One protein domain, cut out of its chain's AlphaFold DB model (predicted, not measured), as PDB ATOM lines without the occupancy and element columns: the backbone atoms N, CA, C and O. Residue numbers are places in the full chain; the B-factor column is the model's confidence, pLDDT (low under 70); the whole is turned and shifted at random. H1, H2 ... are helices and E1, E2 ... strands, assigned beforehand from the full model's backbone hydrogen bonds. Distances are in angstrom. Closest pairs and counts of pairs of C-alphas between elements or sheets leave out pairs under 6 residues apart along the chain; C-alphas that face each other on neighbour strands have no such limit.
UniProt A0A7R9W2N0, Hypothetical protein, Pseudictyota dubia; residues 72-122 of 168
ATOM      1  N   TYR A  72      77.312  39.622  34.957       85.69
ATOM      2  CA  TYR A  72      78.319  39.306  35.962       85.69
ATOM      3  C   TYR A  72      78.771  40.569  36.679       85.69
ATOM      4  O   TYR A  72      79.159  41.554  36.056       85.69
ATOM      5  N   PHE A  73      78.752  40.533  38.009       85.00
ATOM      6  CA  PHE A  73      79.263  41.621  38.829       85.00
ATOM      7  C   PHE A  73      80.752  41.415  39.098       85.00
ATOM      8  O   PHE A  73      81.141  40.438  39.743       85.00
ATOM      9  N   LEU A  74      81.581  42.337  38.617       81.25
ATOM     10  CA  LEU A  74      82.988  42.396  38.978       81.25
ATOM     11  C   LEU A  74      83.150  43.354  40.159       81.25
ATOM     12  O   LEU A  74      82.897  44.552  40.028       81.25
ATOM     13  N   ASP A  75      83.593  42.828  41.295       81.06
ATOM     14  CA  ASP A  75      83.986  43.653  42.431       81.06
ATOM     15  C   ASP A  75      85.395  44.204  42.184       81.06
ATOM     16  O   ASP A  75      86.394  43.483  42.257       81.06
ATOM     17  N   LEU A  76      85.477  45.489  41.835       77.44
ATOM     18  CA  LEU A  76      86.756  46.137  41.564       77.44
ATOM     19  C   LEU A  76      87.530  46.428  42.853       77.44
ATOM     20  O   LEU A  76      88.747  46.610  42.782       77.44
ATOM     21  N   SER A  77      86.866  46.446  44.013       73.88
ATOM     22  CA  SER A  77      87.554  46.640  45.293       73.88
ATOM     23  C   SER A  77      88.521  45.490  45.588       73.88
ATOM     24  O   SER A  77      89.615  45.729  46.085       73.88
ATOM     25  N   ALA A  78      88.194  44.270  45.149       74.44
ATOM     26  CA  ALA A  78      89.046  43.092  45.301       74.44
ATOM     27  C   ALA A  78      90.325  43.122  44.435       74.44
ATOM     28  O   ALA A  78      91.279  42.398  44.722       74.44
ATOM     29  N   LEU A  79      90.358  43.926  43.365       74.12
ATOM     30  CA  LEU A  79      91.533  44.076  42.492       74.12
ATOM     31  C   LEU A  79      92.532  45.112  43.018       74.12
ATOM     32  O   LEU A  79      93.679  45.146  42.565       74.12
ATOM     33  N   VAL A  80      92.108  45.959  43.954       75.12
ATOM     34  CA  VAL A  80      92.958  46.965  44.583       75.12
ATOM     35  C   VAL A  80      93.451  46.389  45.915       75.12
ATOM     36  O   VAL A  80      92.638  45.887  46.687       75.12
ATOM     37  N   PRO A  81      94.766  46.402  46.208       70.69
ATOM     38  CA  PRO A  81      95.250  45.999  47.525       70.69
ATOM     39  C   PRO A  81      94.588  46.862  48.600       70.69
ATOM     40  O   PRO A  81      94.376  48.050  48.366       70.69
ATOM     41  N   ASP A  82      94.274  46.258  49.748       71.44
ATOM     42  CA  ASP A  82      93.548  46.885  50.855       71.44
ATOM     43  C   ASP A  82      94.216  48.221  51.229       71.44
ATOM     44  O   ASP A  82      95.297  48.265  51.822       71.44
ATOM     45  N   PHE A  83      93.634  49.318  50.747       70.00
ATOM     46  CA  PHE A  83      94.214  50.652  50.809       70.00
ATOM     47  C   PHE A  83      93.526  51.397  51.943       70.00
ATOM     48  O   PHE A  83      92.365  51.782  51.797       70.00
ATOM     49  N   ASP A  84      94.224  51.619  53.063       74.31
ATOM     50  CA  ASP A  84      93.696  52.474  54.128       74.31
ATOM     51  C   ASP A  84      93.798  53.942  53.668       74.31
ATOM     52  O   ASP A  84      94.901  54.471  53.491       74.31
ATOM     53  N   PRO A  85      92.668  54.658  53.497       69.75
ATOM     54  CA  PRO A  85      92.669  56.055  53.068       69.75
ATOM     55  C   PRO A  85      93.445  56.997  54.000       69.75
ATOM     56  O   PRO A  85      93.678  58.153  53.639       69.75
ATOM     57  N   LYS A  86      93.794  56.547  55.211       74.12
ATOM     58  CA  LYS A  86      94.565  57.315  56.197       74.12
ATOM     59  C   LYS A  86      96.059  57.377  55.894       74.12
ATOM     60  O   LYS A  86      96.707  58.301  56.382       74.12
ATOM     61  N   ASP A  87      96.585  56.458  55.089       76.31
ATOM     62  CA  ASP A  87      98.016  56.408  54.760       76.31
ATOM     63  C   ASP A  87      98.439  57.511  53.779       76.31
ATOM     64  O   ASP A  87      99.626  57.793  53.607       76.31
ATOM     65  N   LEU A  88      97.469  58.170  53.139       78.94
ATOM     66  CA  LEU A  88      97.704  59.179  52.118       78.94
ATOM     67  C   LEU A  88      97.301  60.569  52.645       78.94
ATOM     68  O   LEU A  88      96.119  60.885  52.795       78.94
ATOM     69  N   ASP A  89      98.289  61.431  52.908       83.00
ATOM     70  CA  ASP A  89      98.053  62.812  53.357       83.00
ATOM     71  C   ASP A  89      97.637  63.712  52.178       83.00
ATOM     72  O   ASP A  89      98.427  64.477  51.621       83.00
ATOM     73  N   LEU A  90      96.380  63.576  51.734       80.75
ATOM     74  CA  LEU A  90      95.800  64.485  50.742       80.75
ATOM     75  C   LEU A  90      95.077  65.668  51.390       80.75
ATOM     76  O   LEU A  90      94.307  65.533  52.347       80.75
ATOM     77  N   GLY A  91      95.197  66.824  50.733       87.12
ATOM     78  CA  GLY A  91      94.314  67.969  50.945       87.12
ATOM     79  C   GLY A  91      92.844  67.675  50.595       87.12
ATOM     80  O   GLY A  91      92.497  66.636  50.031       87.12
ATOM     81  N   PHE A  92      91.957  68.626  50.897       85.44
ATOM     82  CA  PHE A  92      90.496  68.478  50.782       85.44
ATOM     83  C   PHE A  92      90.011  67.978  49.405       85.44
ATOM     84  O   PHE A  92      89.202  67.056  49.328       85.44
ATOM     85  N   ILE A  93      90.546  68.539  48.314       85.88
ATOM     86  CA  ILE A  93      90.186  68.146  46.940       85.88
ATOM     87  C   ILE A  93      90.589  66.693  46.664       85.88
ATOM     88  O   ILE A  93      89.814  65.935  46.081       85.88
ATOM     89  N   GLY A  94      91.771  66.287  47.129       84.75
ATOM     90  CA  GLY A  94      92.262  64.926  46.954       84.75
ATOM     91  C   GLY A  94      91.391  63.901  47.677       84.75
ATOM     92  O   GLY A  94      91.031  62.888  47.086       84.75
ATOM     93  N   LYS A  95      90.947  64.206  48.902       86.69
ATOM     94  CA  LYS A  95      90.001  63.355  49.648       86.69
ATOM     95  C   LYS A  95      88.650  63.217  48.942       86.69
ATOM     96  O   LYS A  95      88.060  62.141  48.953       86.69
ATOM     97  N   MET A  96      88.169  64.279  48.294       86.56
ATOM     98  CA  MET A  96      86.907  64.247  47.550       86.56
ATOM     99  C   MET A  96      86.998  63.380  46.283       86.56
ATOM    100  O   MET A  96      86.064  62.640  45.978       86.56
ATOM    101  N   ILE A  97      88.123  63.446  45.566       87.62
ATOM    102  CA  ILE A  97      88.383  62.597  44.393       87.62
ATOM    103  C   ILE A  97      88.551  61.139  44.822       87.62
ATOM    104  O   ILE A  97      87.901  60.263  44.258       87.62
ATOM    105  N   LEU A  98      89.363  60.889  45.851       85.62
ATOM    106  CA  LEU A  98      89.605  59.550  46.385       85.62
ATOM    107  C   LEU A  98      88.297  58.874  46.807       85.62
ATOM    108  O   LEU A  98      88.047  57.736  46.431       85.62
ATOM    109  N   ARG A  99      87.418  59.604  47.504       85.31
ATOM    110  CA  ARG A  99      86.099  59.096  47.889       85.31
ATOM    111  C   ARG A  99      85.251  58.696  46.682       85.31
ATOM    112  O   ARG A  99      84.656  57.629  46.701       85.31
ATOM    113  N   LYS A 100      85.216  59.514  45.624       86.44
ATOM    114  CA  LYS A 100      84.481  59.167  44.395       86.44
ATOM    115  C   LYS A 100      85.044  57.927  43.707       86.44
ATOM    116  O   LYS A 100      84.276  57.153  43.149       86.44
ATOM    117  N   ILE A 101      86.365  57.761  43.722       84.12
ATOM    118  CA  ILE A 101      87.019  56.579  43.155       84.12
ATOM    119  C   ILE A 101      86.643  55.341  43.971       84.12
ATOM    120  O   ILE A 101      86.226  54.357  43.380       84.12
ATOM    121  N   ILE A 102      86.707  55.403  45.303       80.62
ATOM    122  CA  ILE A 102      86.305  54.290  46.179       80.62
ATOM    123  C   ILE A 102      84.829  53.935  45.962       80.62
ATOM    124  O   ILE A 102      84.519  52.779  45.711       80.62
ATOM    125  N   GLU A 103      83.931  54.924  45.935       82.81
ATOM    126  CA  GLU A 103      82.503  54.700  45.654       82.81
ATOM    127  C   GLU A 103      82.268  54.084  44.259       82.81
ATOM    128  O   GLU A 103      81.349  53.290  44.073       82.81
ATOM    129  N   PHE A 104      83.083  54.437  43.262       83.25
ATOM    130  CA  PHE A 104      83.042  53.815  41.936       83.25
ATOM    131  C   PHE A 104      83.544  52.365  41.963       83.25
ATOM    132  O   PHE A 104      82.934  51.506  41.332       83.25
ATOM    133  N   LEU A 105      84.619  52.086  42.704       80.50
ATOM    134  CA  LEU A 105      85.178  50.742  42.849       80.50
ATOM    135  C   LEU A 105      84.213  49.808  43.595       80.50
ATOM    136  O   LEU A 105      84.008  48.680  43.153       80.50
ATOM    137  N   GLU A 106      83.572  50.293  44.663       77.38
ATOM    138  CA  GLU A 106      82.556  49.560  45.434       77.38
ATOM    139  C   GLU A 106      81.278  49.289  44.627       77.38
ATOM    140  O   GLU A 106      80.625  48.264  44.810       77.38
ATOM    141  N   ARG A 107      80.908  50.193  43.707       78.12
ATOM    142  CA  ARG A 107      79.770  49.980  42.796       78.12
ATOM    143  C   ARG A 107      79.990  48.837  41.813       78.12
ATOM    144  O   ARG A 107      78.998  48.361  41.271       78.12
ATOM    145  N   GLY A 108      81.238  48.419  41.601       74.81
ATOM    146  CA  GLY A 108      81.607  47.344  40.689       74.81
ATOM    147  C   GLY A 108      81.246  47.615  39.227       74.81
ATOM    148  O   GLY A 108      80.607  48.609  38.871       74.81
ATOM    149  N   LEU A 109      81.684  46.716  38.353       82.88
ATOM    150  CA  LEU A 109      81.358  46.751  36.931       82.88
ATOM    151  C   LEU A 109      80.413  45.594  36.614       82.88
ATOM    152  O   LEU A 109      80.750  44.439  36.863       82.88
ATOM    153  N   GLN A 110      79.244  45.903  36.054       84.12
ATOM    154  CA  GLN A 110      78.353  44.891  35.490       84.12
ATOM    155  C   GLN A 110      78.821  44.567  34.072       84.12
ATOM    156  O   GLN A 110      78.846  45.438  33.202       84.12
ATOM    157  N   LEU A 111      79.251  43.327  33.868       84.62
ATOM    158  CA  LEU A 111      79.719  42.809  32.592       84.62
ATOM    159  C   LEU A 111      78.660  41.858  32.022       84.62
ATOM    160  O   LEU A 111      78.452  40.792  32.609       84.62
ATOM    161  N   PRO A 112      78.029  42.193  30.883       87.00
ATOM    162  CA  PRO A 112      77.152  41.254  30.199       87.00
ATOM    163  C   PRO A 112      77.964  40.048  29.715       87.00
ATOM    164  O   PRO A 112      79.074  40.199  29.186       87.00
ATOM    165  N   GLY A 113      77.431  38.838  29.887       85.19
ATOM    166  CA  GLY A 113      78.089  37.595  29.481       85.19
ATOM    167  C   GLY A 113      78.400  37.536  27.982       85.19
ATOM    168  O   GLY A 113      79.351  36.876  27.554       85.19
ATOM    169  N   GLU A 114      77.679  38.303  27.172       87.81
ATOM    170  CA  GLU A 114      77.908  38.470  25.741       87.81
ATOM    171  C   GLU A 114      79.250  39.136  25.417       87.81
ATOM    172  O   GLU A 114      79.833  38.837  24.375       87.81
ATOM    173  N   VAL A 115      79.800  39.959  26.316       87.25
ATOM    174  CA  VAL A 115      81.149  40.534  26.158       87.25
ATOM    175  C   VAL A 115      82.208  39.434  26.218       87.25
ATOM    176  O   VAL A 115      83.162  39.431  25.437       87.25
ATOM    177  N   ILE A 116      82.022  38.460  27.110       87.44
ATOM    178  CA  ILE A 116      82.913  37.299  27.222       87.44
ATOM    179  C   ILE A 116      82.813  36.462  25.942       87.44
ATOM    180  O   ILE A 116      83.831  36.065  25.376       87.44
ATOM    181  N   LEU A 117      81.598  36.240  25.436       88.12
ATOM    182  CA  LEU A 117      81.389  35.542  24.165       88.12
ATOM    183  C   LEU A 117      82.027  36.287  22.984       88.12
ATOM    184  O   LEU A 117      82.605  35.651  22.101       88.12
ATOM    185  N   TYR A 118      81.964  37.618  22.969       88.50
ATOM    186  CA  TYR A 118      82.584  38.447  21.937       88.50
ATOM    187  C   TYR A 118      84.110  38.317  21.941       88.50
ATOM    188  O   TYR A 118      84.710  38.155  20.880       88.50
ATOM    189  N   TYR A 119      84.740  38.283  23.120       88.00
ATOM    190  CA  TYR A 119      86.186  38.076  23.248       88.00
ATOM    191  C   TYR A 119      86.667  36.774  22.580       88.00
ATOM    192  O   TYR A 119      87.696  36.758  21.902       88.00
ATOM    193  N   PHE A 120      85.898  35.688  22.704       86.38
ATOM    194  CA  PHE A 120      86.195  34.412  22.036       86.38
ATOM    195  C   PHE A 120      85.793  34.375  20.548       86.38
ATOM    196  O   PHE A 120      86.024  33.369  19.870       86.38
ATOM    197  N   GLY A 121      85.207  35.454  20.022       84.50
ATOM    198  CA  GLY A 121      84.701  35.540  18.650       84.50
ATOM    199  C   GLY A 121      83.397  34.769  18.433       84.50
ATOM    200  O   GLY A 121      83.138  34.294  17.327       84.50
ATOM    201  N   TRP A 122      82.606  34.560  19.489       85.19
ATOM    202  CA  TRP A 122      81.358  33.783  19.459       85.19
ATOM    203  C   TRP A 122      80.093  34.644  19.502       85.19
ATOM    204  O   TRP A 122      79.012  34.131  19.205       85.19
TER     205      TRP A 122
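Overview. This is residues 72 to 122 of the 168 residues of the protein "Hypothetical protein" of Pseudictyota dubia (UniProt A0A7R9W2N0). A small ribbon of two strands, E1 and E2, lies between a long helix, H1, and a short helix, H2, and H1, E2 and H2 follow one another along a rod. The long link between E1 and H1, residues 75 to 91, makes a loose open loop that runs out to the far end of H1, and H1 folds back from there toward the ribbon; at the other end of the rod residues 115 to 121, of which 115 to 119 belong to H2, stick out free. The printed part has 51 residues with two named helices and two named strands, in the order E1, H1, E2, H2, and the sheet, in the order E1, E2, is antiparallel. The class is mixed, helices and strands. The whole is extended, with a radius of gyration of the C-alphas of 15.4 A and spans of 48 by 19 by 15 A.

Arrangement. The sheet has two neighbour strands, E1, residues 72 to 74, and E2, residues 109 to 112. They are antiparallel, with 153 degrees between their N-to-C directions. The C-alphas of Phe 73 and Gln 110 face each other at 4.8 A. N 72 and O 111 are within hydrogen-bond range at 2.9 A, and so are N 111 and O 72 at 2.8 A. A tight link of 2 residues joins E2 to H1, residues 92 to 106. H2, residues 113 to 119, follows E2 with 0 residues between them, also a tight link. E1 and H2 have 1 pair of C-alphas within 8 A, those of Tyr 72 and Gly 113, 6.7 A apart. H1 and H2 are apart. In both H1 and H2 every O i to N i+4 pair is within hydrogen-bond range.

Along the chain. E1 begins at C-alpha 72, at (78.319, 39.306, 35.962), and measures 6.4 A from first to last C-alpha. E2 measures 9.7 A. H1, the longest helix with 15 residues, begins at C-alpha 92, at (90.496, 68.478, 50.782), and spans 21.2 A. H2 spans 10.2 A and ends at C-alpha 119, at (86.186, 38.076, 23.248).

Size, cuts and confidence. The two C-alphas farthest apart are those of Gly 91 and Trp 122, at 48.2 A. The printed part runs from residue 72 to residue 122 and has no cut. The link from E1 to H1, 17 residues, is long. The mean pLDDT of the printed part is 81.7, and residue 85 is under 70.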